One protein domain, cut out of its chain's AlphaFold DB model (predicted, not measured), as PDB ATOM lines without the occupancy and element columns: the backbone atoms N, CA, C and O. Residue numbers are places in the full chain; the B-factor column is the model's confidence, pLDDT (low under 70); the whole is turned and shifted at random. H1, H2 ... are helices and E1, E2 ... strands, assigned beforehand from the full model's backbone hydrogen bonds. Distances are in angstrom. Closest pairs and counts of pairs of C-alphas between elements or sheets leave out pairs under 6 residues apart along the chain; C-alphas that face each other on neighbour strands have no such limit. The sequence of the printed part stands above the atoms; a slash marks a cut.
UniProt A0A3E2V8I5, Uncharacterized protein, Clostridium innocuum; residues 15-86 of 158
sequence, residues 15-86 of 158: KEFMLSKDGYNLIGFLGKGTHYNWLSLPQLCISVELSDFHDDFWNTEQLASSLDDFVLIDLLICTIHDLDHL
ATOM      1  N   LYS A  15      97.311  97.069 140.774       75.19
ATOM      2  CA  LYS A  15      97.554  96.454 142.078       75.19
ATOM      3  C   LYS A  15      98.696  97.174 142.769       75.19
ATOM      4  O   LYS A  15      99.837  97.120 142.321       75.19
ATOM      5  N   GLU A  16      98.378  97.829 143.876       80.00
ATOM      6  CA  GLU A  16      99.387  98.204 144.859       80.00
ATOM      7  C   GLU A  16      99.917  96.933 145.539       80.00
ATOM      8  O   GLU A  16      99.152  96.012 145.847       80.00
ATOM      9  N   PHE A  17     101.226  96.870 145.755       82.50
ATOM     10  CA  PHE A  17     101.889  95.784 146.461       82.50
ATOM     11  C   PHE A  17     103.000  96.312 147.366       82.50
ATOM     12  O   PHE A  17     103.538  97.399 147.168       82.50
ATOM     13  N   MET A  18     103.362  95.505 148.361       87.12
ATOM     14  CA  MET A  18     104.489  95.770 149.247       87.12
ATOM     15  C   MET A  18     105.501  94.630 149.119       87.12
ATOM     16  O   MET A  18     105.207  93.485 149.467       87.12
ATOM     17  N   LEU A  19     106.690  94.941 148.610       87.38
ATOM     18  CA  LEU A  19     107.832  94.036 148.550       87.38
ATOM     19  C   LEU A  19     108.669  94.212 149.818       87.38
ATOM     20  O   LEU A  19     109.466  95.145 149.925       87.38
ATOM     21  N   SER A  20     108.494  93.296 150.770       86.81
ATOM     22  CA  SER A  20     109.273  93.241 152.012       86.81
ATOM     23  C   SER A  20     110.111  91.961 152.058       86.81
ATOM     24  O   SER A  20     109.721  90.974 152.686       86.81
ATOM     25  N   LYS A  21     111.249  91.942 151.357       82.00
ATOM     26  CA  LYS A  21     112.112  90.756 151.222       82.00
ATOM     27  C   LYS A  21     113.570  91.148 150.991       82.00
ATOM     28  O   LYS A  21     113.824  92.195 150.421       82.00
ATOM     29  N   ASP A  22     114.512  90.330 151.468       80.00
ATOM     30  CA  ASP A  22     115.967  90.484 151.267       80.00
ATOM     31  C   ASP A  22     116.521  91.891 151.582       80.00
ATOM     32  O   ASP A  22     117.484  92.357 150.985       80.00
ATOM     33  N   GLY A  23     115.920  92.569 152.566       83.19
ATOM     34  CA  GLY A  23     116.299  93.923 152.985       83.19
ATOM     35  C   GLY A  23     115.562  95.048 152.251       83.19
ATOM     36  O   GLY A  23     115.600  96.186 152.719       83.19
ATOM     37  N   TYR A  24     114.831  94.745 151.177       85.50
ATOM     38  CA  TYR A  24     113.933  95.693 150.524       85.50
ATOM     39  C   TYR A  24     112.641  95.852 151.319       85.50
ATOM     40  O   TYR A  24     112.111  94.898 151.894       85.50
ATOM     41  N   ASN A  25     112.132  97.081 151.326       88.44
ATOM     42  CA  ASN A  25     110.805  97.415 151.819       88.44
ATOM     43  C   ASN A  25     110.192  98.470 150.892       88.44
ATOM     44  O   ASN A  25     110.215  99.669 151.183       88.44
ATOM     45  N   LEU A  26     109.745  98.014 149.726       87.06
ATOM     46  CA  LEU A  26     109.279  98.854 148.629       87.06
ATOM     47  C   LEU A  26     107.766  98.744 148.486       87.06
ATOM     48  O   LEU A  26     107.198  97.662 148.595       87.06
ATOM     49  N   ILE A  27     107.123  99.874 148.234       84.81
ATOM     50  CA  ILE A  27     105.746  99.942 147.770       84.81
ATOM     51  C   ILE A  27     105.835 100.049 146.253       84.81
ATOM     52  O   ILE A  27     106.594 100.863 145.725       84.81
ATOM     53  N   GLY A  28     105.091  99.205 145.559       81.94
ATOM     54  CA  GLY A  28     105.033  99.210 144.112       81.94
ATOM     55  C   GLY A  28     103.605  99.216 143.609       81.94
ATOM     56  O   GLY A  28     102.678  98.779 144.290       81.94
ATOM     57  N   PHE A  29     103.445  99.711 142.394       81.06
ATOM     58  CA  PHE A  29     102.192  99.678 141.662       81.06
ATOM     59  C   PHE A  29     102.421  98.884 140.393       81.06
ATOM     60  O   PHE A  29     103.284  99.237 139.593       81.06
ATOM     61  N   LEU A  30     101.662  97.810 140.228       86.06
ATOM     62  CA  LEU A  30     101.676  96.996 139.027       86.06
ATOM     63  C   LEU A  30     100.371  97.223 138.271       86.06
ATOM     64  O   LEU A  30      99.288  96.986 138.809       86.06
ATOM     65  N   GLY A  31     100.464  97.686 137.034       77.25
ATOM     66  CA  GLY A  31      99.328  97.862 136.144       77.25
ATOM     67  C   GLY A  31      99.306  96.786 135.072       77.25
ATOM     68  O   GLY A  31     100.290  96.611 134.355       77.25
ATOM     69  N   LYS A  32      98.168  96.100 134.926       75.38
ATOM     70  CA  LYS A  32      97.889  95.257 133.758       75.38
ATOM     71  C   LYS A  32      96.960  96.023 132.837       75.38
ATOM     72  O   LYS A  32      95.734  96.016 132.994       75.38
ATOM     73  N   GLY A  33      97.582  96.753 131.924       59.47
ATOM     74  CA  GLY A  33      96.887  97.567 130.954       59.47
ATOM     75  C   GLY A  33      96.397  96.740 129.779       59.47
ATOM     76  O   GLY A  33      96.790  95.599 129.543       59.47
ATOM     77  N   THR A  34      95.502  97.348 129.019       52.56
ATOM     78  CA  THR A  34      95.000  96.771 127.778       52.56
ATOM     79  C   THR A  34      96.072  96.885 126.665       52.56
ATOM     80  O   THR A  34      96.098  96.060 125.766       52.56
ATOM     81  N   HIS A  35      97.027  97.820 126.767       52.69
ATOM     82  CA  HIS A  35      98.094  98.040 125.775       52.69
ATOM     83  C   HIS A  35      99.491  97.644 126.223       52.69
ATOM     84  O   HIS A  35     100.198  96.946 125.509       52.69
ATOM     85  N   TYR A  36      99.875  98.152 127.382       59.66
ATOM     86  CA  TYR A  36     101.168  97.959 127.994       59.66
ATOM     87  C   TYR A  36     100.910  97.609 129.445       59.66
ATOM     88  O   TYR A  36      99.958  98.096 130.073       59.66
ATOM     89  N   ASN A  37     101.741  96.726 129.966       78.00
ATOM     90  CA  ASN A  37     101.809  96.560 131.395       78.00
ATOM     91  C   ASN A  37     102.821  97.565 131.928       78.00
ATOM     92  O   ASN A  37     103.641  98.086 131.179       78.00
ATOM     93  N   TRP A  38     102.754  97.890 133.206       81.06
ATOM     94  CA  TRP A  38     103.710  98.831 133.767       81.06
ATOM     95  C   TRP A  38     103.936  98.558 135.236       81.06
ATOM     96  O   TRP A  38     103.058  98.054 135.940       81.06
ATOM     97  N   LEU A  39     105.125  98.913 135.695       86.50
ATOM     98  CA  LEU A  39     105.511  98.855 137.089       86.50
ATOM     99  C   LEU A  39     106.028 100.223 137.509       86.50
ATOM    100  O   LEU A  39     106.918 100.776 136.873       86.50
ATOM    101  N   SER A  40     105.528 100.725 138.633       83.44
ATOM    102  CA  SER A  40     106.091 101.898 139.291       83.44
ATOM    103  C   SER A  40     106.571 101.570 140.699       83.44
ATOM    104  O   SER A  40     105.883 100.897 141.467       83.44
ATOM    105  N   LEU A  41     107.750 102.088 141.036       83.75
ATOM    106  CA  LEU A  41     108.386 102.017 142.348       83.75
ATOM    107  C   LEU A  41     108.715 103.447 142.802       83.75
ATOM    108  O   LEU A  41     109.822 103.939 142.559       83.75
ATOM    109  N   PRO A  42     107.780 104.146 143.473       74.75
ATOM    110  CA  PRO A  42     107.948 105.556 143.817       74.75
ATOM    111  C   PRO A  42     109.170 105.840 144.688       74.75
ATOM    112  O   PRO A  42     109.817 106.867 144.513       74.75
ATOM    113  N   GLN A  43     109.513 104.939 145.617       83.00
ATOM    114  CA  GLN A  43     110.683 105.117 146.490       83.00
ATOM    115  C   GLN A  43     112.010 105.117 145.727       83.00
ATOM    116  O   GLN A  43     113.000 105.623 146.249       83.00
ATOM    117  N   LEU A  44     112.023 104.551 144.520       80.31
ATOM    118  CA  LEU A  44     113.179 104.532 143.632       80.31
ATOM    119  C   LEU A  44     113.048 105.550 142.491       80.31
ATOM    120  O   LEU A  44     113.962 105.663 141.688       80.31
ATOM    121  N   CYS A  45     111.937 106.295 142.426       75.56
ATOM    122  CA  CYS A  45     111.596 107.184 141.314       75.56
ATOM    123  C   CYS A  45     111.596 106.473 139.948       75.56
ATOM    124  O   CYS A  45     111.984 107.066 138.945       75.56
ATOM    125  N   ILE A  46     111.152 105.213 139.912       79.88
ATOM    126  CA  ILE A  46     111.137 104.394 138.696       79.88
ATOM    127  C   ILE A  46     109.702 104.139 138.248       79.88
ATOM    128  O   ILE A  46     108.818 103.840 139.056       79.88
ATOM    129  N   SER A  47     109.494 104.237 136.940       77.25
ATOM    130  CA  SER A  47     108.319 103.736 136.241       77.25
ATOM    131  C   SER A  47     108.797 103.114 134.942       77.25
ATOM    132  O   SER A  47     109.505 103.774 134.187       77.25
ATOM    133  N   VAL A  48     108.443 101.856 134.709       78.25
ATOM    134  CA  VAL A  48     108.845 101.115 133.513       78.25
ATOM    135  C   VAL A  48     107.632 100.522 132.827       78.25
ATOM    136  O   VAL A  48     106.702 100.036 133.482       78.25
ATOM    137  N   GLU A  49     107.674 100.540 131.501       79.25
ATOM    138  CA  GLU A  49     106.798  99.724 130.680       79.25
ATOM    139  C   GLU A  49     107.247  98.261 130.771       79.25
ATOM    140  O   GLU A  49     108.438  97.947 130.787       79.25
ATOM    141  N   LEU A  50     106.279  97.362 130.858       81.75
ATOM    142  CA  LEU A  50     106.473  95.923 130.889       81.75
ATOM    143  C   LEU A  50     105.795  95.300 129.667       81.75
ATOM    144  O   LEU A  50     104.712  95.717 129.241       81.75
ATOM    145  N   SER A  51     106.420  94.243 129.158       79.62
ATOM    146  CA  SER A  51     105.827  93.323 128.191       79.62
ATOM    147  C   SER A  51     104.679  92.534 128.845       79.62
ATOM    148  O   SER A  51     104.225  92.835 129.955       79.62
ATOM    149  N   ASP A  52     104.188  91.492 128.177       82.06
ATOM    150  CA  ASP A  52     103.356  90.479 128.827       82.06
ATOM    151  C   ASP A  52     104.039  90.010 130.126       82.06
ATOM    152  O   ASP A  52     105.248  89.781 130.148       82.06
ATOM    153  N   PHE A  53     103.292  89.889 131.226       86.81
ATOM    154  CA  PHE A  53     103.842  89.465 132.518       86.81
ATOM    155  C   PHE A  53     104.496  88.083 132.474       86.81
ATOM    156  O   PHE A  53     105.342  87.792 133.314       86.81
ATOM    157  N   HIS A  54     104.157  87.251 131.489       85.06
ATOM    158  CA  HIS A  54     104.809  85.962 131.270       85.06
ATOM    159  C   HIS A  54     106.114  86.040 130.462       85.06
ATOM    160  O   HIS A  54     106.801  85.027 130.326       85.06
ATOM    161  N   ASP A  55     106.455  87.201 129.901       84.12
ATOM    162  CA  ASP A  55     107.673  87.402 129.120       84.12
ATOM    163  C   ASP A  55     108.828  87.884 130.005       84.12
ATOM    164  O   ASP A  55     109.174  89.067 130.053       84.12
ATOM    165  N   ASP A  56     109.417  86.938 130.735       87.62
ATOM    166  CA  ASP A  56     110.522  87.208 131.662       87.62
ATOM    167  C   ASP A  56     111.693  87.901 130.981       87.62
ATOM    168  O   ASP A  56     112.279  88.814 131.551       87.62
ATOM    169  N   PHE A  57     112.016  87.499 129.751       84.31
ATOM    170  CA  PHE A  57     113.162  88.044 129.038       84.31
ATOM    171  C   PHE A  57     113.008  89.550 128.817       84.31
ATOM    172  O   PHE A  57     113.869  90.324 129.236       84.31
ATOM    173  N   TRP A  58     111.899  89.981 128.208       82.88
ATOM    174  CA  TRP A  58     111.695  91.403 127.933       82.88
ATOM    175  C   TRP A  58     111.439  92.215 129.201       82.88
ATOM    176  O   TRP A  58     111.924  93.340 129.300       82.88
ATOM    177  N   ASN A  59     110.745  91.659 130.195       85.44
ATOM    178  CA  ASN A  59     110.521  92.357 131.464       85.44
ATOM    179  C   ASN A  59     111.824  92.555 132.247       85.44
ATOM    180  O   ASN A  59     112.036  93.625 132.819       85.44
ATOM    181  N   THR A  60     112.718  91.566 132.248       87.19
ATOM    182  CA  THR A  60     114.043  91.693 132.863       87.19
ATOM    183  C   THR A  60     114.880  92.753 132.155       87.19
ATOM    184  O   THR A  60     115.470  93.582 132.840       87.19
ATOM    185  N   GLU A  61     114.892  92.783 130.819       82.06
ATOM    186  CA  GLU A  61     115.610  93.814 130.053       82.06
ATOM    187  C   GLU A  61     115.081  95.227 130.360       82.06
ATOM    188  O   GLU A  61     115.866  96.142 130.615       82.06
ATOM    189  N   GLN A  62     113.755  95.407 130.418       81.06
ATOM    190  CA  GLN A  62     113.152  96.701 130.758       81.06
ATOM    191  C   GLN A  62     113.505  97.146 132.178       81.06
ATOM    192  O   GLN A  62     113.877  98.298 132.394       81.06
ATOM    193  N   LEU A  63     113.462  96.237 133.153       88.88
ATOM    194  CA  LEU A  63     113.868  96.547 134.523       88.88
ATOM    195  C   LEU A  63     115.363  96.872 134.611       88.88
ATOM    196  O   LEU A  63     115.727  97.847 135.263       88.88
ATOM    197  N   ALA A  64     116.214  96.114 133.917       87.56
ATOM    198  CA  ALA A  64     117.660  96.325 133.880       87.56
ATOM    199  C   ALA A  64     118.061  97.650 133.208       87.56
ATOM    200  O   ALA A  64     119.140  98.169 133.481       87.56
ATOM    201  N   SER A  65     117.194  98.237 132.376       81.00
ATOM    202  CA  SER A  65     117.421  99.578 131.816       81.00
ATOM    203  C   SER A  65     117.372 100.693 132.871       81.00
ATOM    204  O   SER A  65     117.930 101.770 132.661       81.00
ATOM    205  N   SER A  66     116.691 100.444 133.997       79.56
ATOM    206  CA  SER A  66     116.399 101.435 135.045       79.56
ATOM    207  C   SER A  66     116.916 101.036 136.434       79.56
ATOM    208  O   SER A  66     116.897 101.854 137.354       79.56
ATOM    209  N   LEU A  67     117.360  99.788 136.612       87.69
ATOM    210  CA  LEU A  67     117.849  99.220 137.867       87.69
ATOM    211  C   LEU A  67     119.180  98.500 137.640       87.69
ATOM    212  O   LEU A  67     119.265  97.603 136.811       87.69
ATOM    213  N   ASP A  68     120.183  98.811 138.463       88.06
ATOM    214  CA  ASP A  68     121.486  98.123 138.443       88.06
ATOM    215  C   ASP A  68     121.530  96.875 139.353       88.06
ATOM    216  O   ASP A  68     122.529  96.155 139.411       88.06
ATOM    217  N   ASP A  69     120.464  96.629 140.120       91.00
ATOM    218  CA  ASP A  69     120.422  95.606 141.163       91.00
ATOM    219  C   ASP A  69     119.705  94.335 140.693       91.00
ATOM    220  O   ASP A  69     118.477  94.233 140.732       91.00
ATOM    221  N   PHE A  70     120.493  93.336 140.288       90.81
ATOM    222  CA  PHE A  70     119.986  92.048 139.805       90.81
ATOM    223  C   PHE A  70     119.102  91.309 140.818       90.81
ATOM    224  O   PHE A  70     118.148  90.648 140.416       90.81
ATOM    225  N   VAL A  71     119.376  91.430 142.124       92.56
ATOM    226  CA  VAL A  71     118.560  90.761 143.151       92.56
ATOM    227  C   VAL A  71     117.179  91.398 143.201       92.56
ATOM    228  O   VAL A  71     116.171  90.694 143.255       92.56
ATOM    229  N   LEU A  72     117.117  92.729 143.145       92.75
ATOM    230  CA  LEU A  72     115.848  93.443 143.096       92.75
ATOM    231  C   LEU A  72     115.074  93.132 141.809       92.75
ATOM    232  O   LEU A  72     113.867  92.913 141.881       92.75
ATOM    233  N   ILE A  73     115.743  93.067 140.656       93.94
ATOM    234  CA  ILE A  73     115.106  92.714 139.377       93.94
ATOM    235  C   ILE A  73     114.450  91.331 139.465       93.94
ATOM    236  O   ILE A  73     113.255  91.212 139.196       93.94
ATOM    237  N   ASP A  74     115.176  90.311 139.928       93.25
ATOM    238  CA  ASP A  74     114.638  88.953 140.089       93.25
ATOM    239  C   ASP A  74     113.429  88.921 141.039       93.25
ATOM    240  O   ASP A  74     112.425  88.243 140.786       93.25
ATOM    241  N   LEU A  75     113.494  89.682 142.139       93.19
ATOM    242  CA  LEU A  75     112.390  89.809 143.089       93.19
ATOM    243  C   LEU A  75     111.163  90.482 142.468       93.19
ATOM    244  O   LEU A  75     110.038  90.055 142.742       93.19
ATOM    245  N   LEU A  76     111.356  91.507 141.640       93.62
ATOM    246  CA  LEU A  76     110.275  92.192 140.937       93.62
ATOM    247  C   LEU A  76     109.634  91.286 139.887       93.62
ATOM    248  O   LEU A  76     108.409  91.226 139.847       93.62
ATOM    249  N   ILE A  77     110.414  90.507 139.133       94.38
ATOM    250  CA  ILE A  77     109.882  89.499 138.200       94.38
ATOM    251  C   ILE A  77     109.021  88.476 138.943       94.38
ATOM    252  O   ILE A  77     107.869  88.244 138.580       94.38
ATOM    253  N   CYS A  78     109.521  87.922 140.049       92.25
ATOM    254  CA  CYS A  78     108.732  87.019 140.888       92.25
ATOM    255  C   CYS A  78     107.446  87.682 141.408       92.25
ATOM    256  O   CYS A  78     106.392  87.051 141.446       92.25
ATOM    257  N   THR A  79     107.520  88.959 141.785       91.19
ATOM    258  CA  THR A  79     106.362  89.726 142.261       91.19
ATOM    259  C   THR A  79     105.332  89.944 141.151       91.19
ATOM    260  O   THR A  79     104.137  89.832 141.407       91.19
ATOM    261  N   ILE A  80     105.777  90.199 139.918       91.12
ATOM    262  CA  ILE A  80     104.915  90.322 138.737       91.12
ATOM    263  C   ILE A  80     104.142  89.017 138.506       91.12
ATOM    264  O   ILE A  80     102.915  89.055 138.413       91.12
ATOM    265  N   HIS A  81     104.819  87.863 138.521       89.88
ATOM    266  CA  HIS A  81     104.165  86.548 138.406       89.88
ATOM    267  C   HIS A  81     103.161  86.284 139.522       89.88
ATOM    268  O   HIS A  81     102.035  85.851 139.272       89.88
ATOM    269  N   ASP A  82     103.557  86.567 140.763       88.62
ATOM    270  CA  ASP A  82     102.695  86.382 141.927       88.62
ATOM    271  C   ASP A  82     101.454  87.280 141.858       88.62
ATOM    272  O   ASP A  82     100.414  86.918 142.397       88.62
ATOM    273  N   LEU A  83     101.528  88.434 141.197       86.56
ATOM    274  CA  LEU A  83     100.419  89.377 141.075       86.56
ATOM    275  C   LEU A  83      99.559  89.164 139.830       86.56
ATOM    276  O   LEU A  83      98.395  89.566 139.846       86.56
ATOM    277  N   ASP A  84     100.079  88.534 138.777       85.88
ATOM    278  CA  ASP A  84      99.399  88.411 137.482       85.88
ATOM    279  C   ASP A  84      97.988  87.806 137.605       85.88
ATOM    280  O   ASP A  84      97.007  88.334 137.075       85.88
ATOM    281  N   HIS A  85      97.848  86.754 138.413       81.81
ATOM    282  CA  HIS A  85      96.567  86.077 138.625       81.81
ATOM    283  C   HIS A  85      95.493  86.948 139.308       81.81
ATOM    284  O   HIS A  85      94.313  86.587 139.303       81.81
ATOM    285  N   LEU A  86      95.876  88.078 139.915       80.25
ATOM    286  CA  LEU A  86      94.950  89.022 140.547       80.25
ATOM    287  C   LEU A  86      94.305  89.982 139.542       80.25
ATOM    288  O   LEU A  86      93.369  90.706 139.902       80.25
TER     289      LEU A  86
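This is residues 15 to 86 of the 158 residues of an uncharacterized protein of Clostridium innocuum (UniProt A0A3E2V8I5). A twisted sheet of four strands has two helices covering one face and leaves its other face bare; the longer helix, H2, slants over the E1 and E2 half, and the shorter, H1, covers the E4 edge. The 72 printed residues hold four named strands, then two named helices; the sheet's order E1 - E2 - E3 - E4 is antiparallel throughout. The class is mixed, the whole compact with a radius of gyration of the C-alphas of 11.0 A, spanning 32 by 23 by 20 A.

E1, residues 15 to 21, begins at C-alpha 15 (97.554, 96.454, 142.078) and is 18.1 A long. E2, residues 24 to 32, is 23.2 A long and bends by 54 degrees at residue 27. E3 is residues 37 to 41, E4 residues 46 to 50 and H1 residues 56 to 64. H2, residues 70 to 84, is 21.0 A long and ends at C-alpha 84 (99.399, 88.411, 137.482).

The strands form a meander, each the antiparallel neighbour of the one before. N 17 and O 28 are 2.8 A apart in hairpin E1-E2, N 31 and O 38 2.8 A in E2-E3, and N 39 and O 48 2.9 A in E3-E4, within hydrogen-bond range. The helices make two layers with the sheet, on the same face. H2 runs slantwise to E2, at 46 degrees on the local plane and a height over the sheet of 5.8 A; the closest C-alphas, of Leu 30 and Ile 80, are 7.4 A apart. H1 lies over E4 and along it, at 19 degrees on the local plane; the closest C-alphas, of Leu 50 and Asn 59, are 5.4 A apart. H1 and H2 touch, their closest C-alphas, of Leu 63 and Ile 73, 6.3 A apart, at a steep tilt of 51 degrees, opposite ways. In H1 and H2 every O i to N i+4 pair is within hydrogen-bond range.

The two C-alphas farthest apart, of Gly 23 and Thr 34, are 33.1 A apart. The printed part has no cut, and its five links are tight. Residues 33 to 36 have pLDDT under 70.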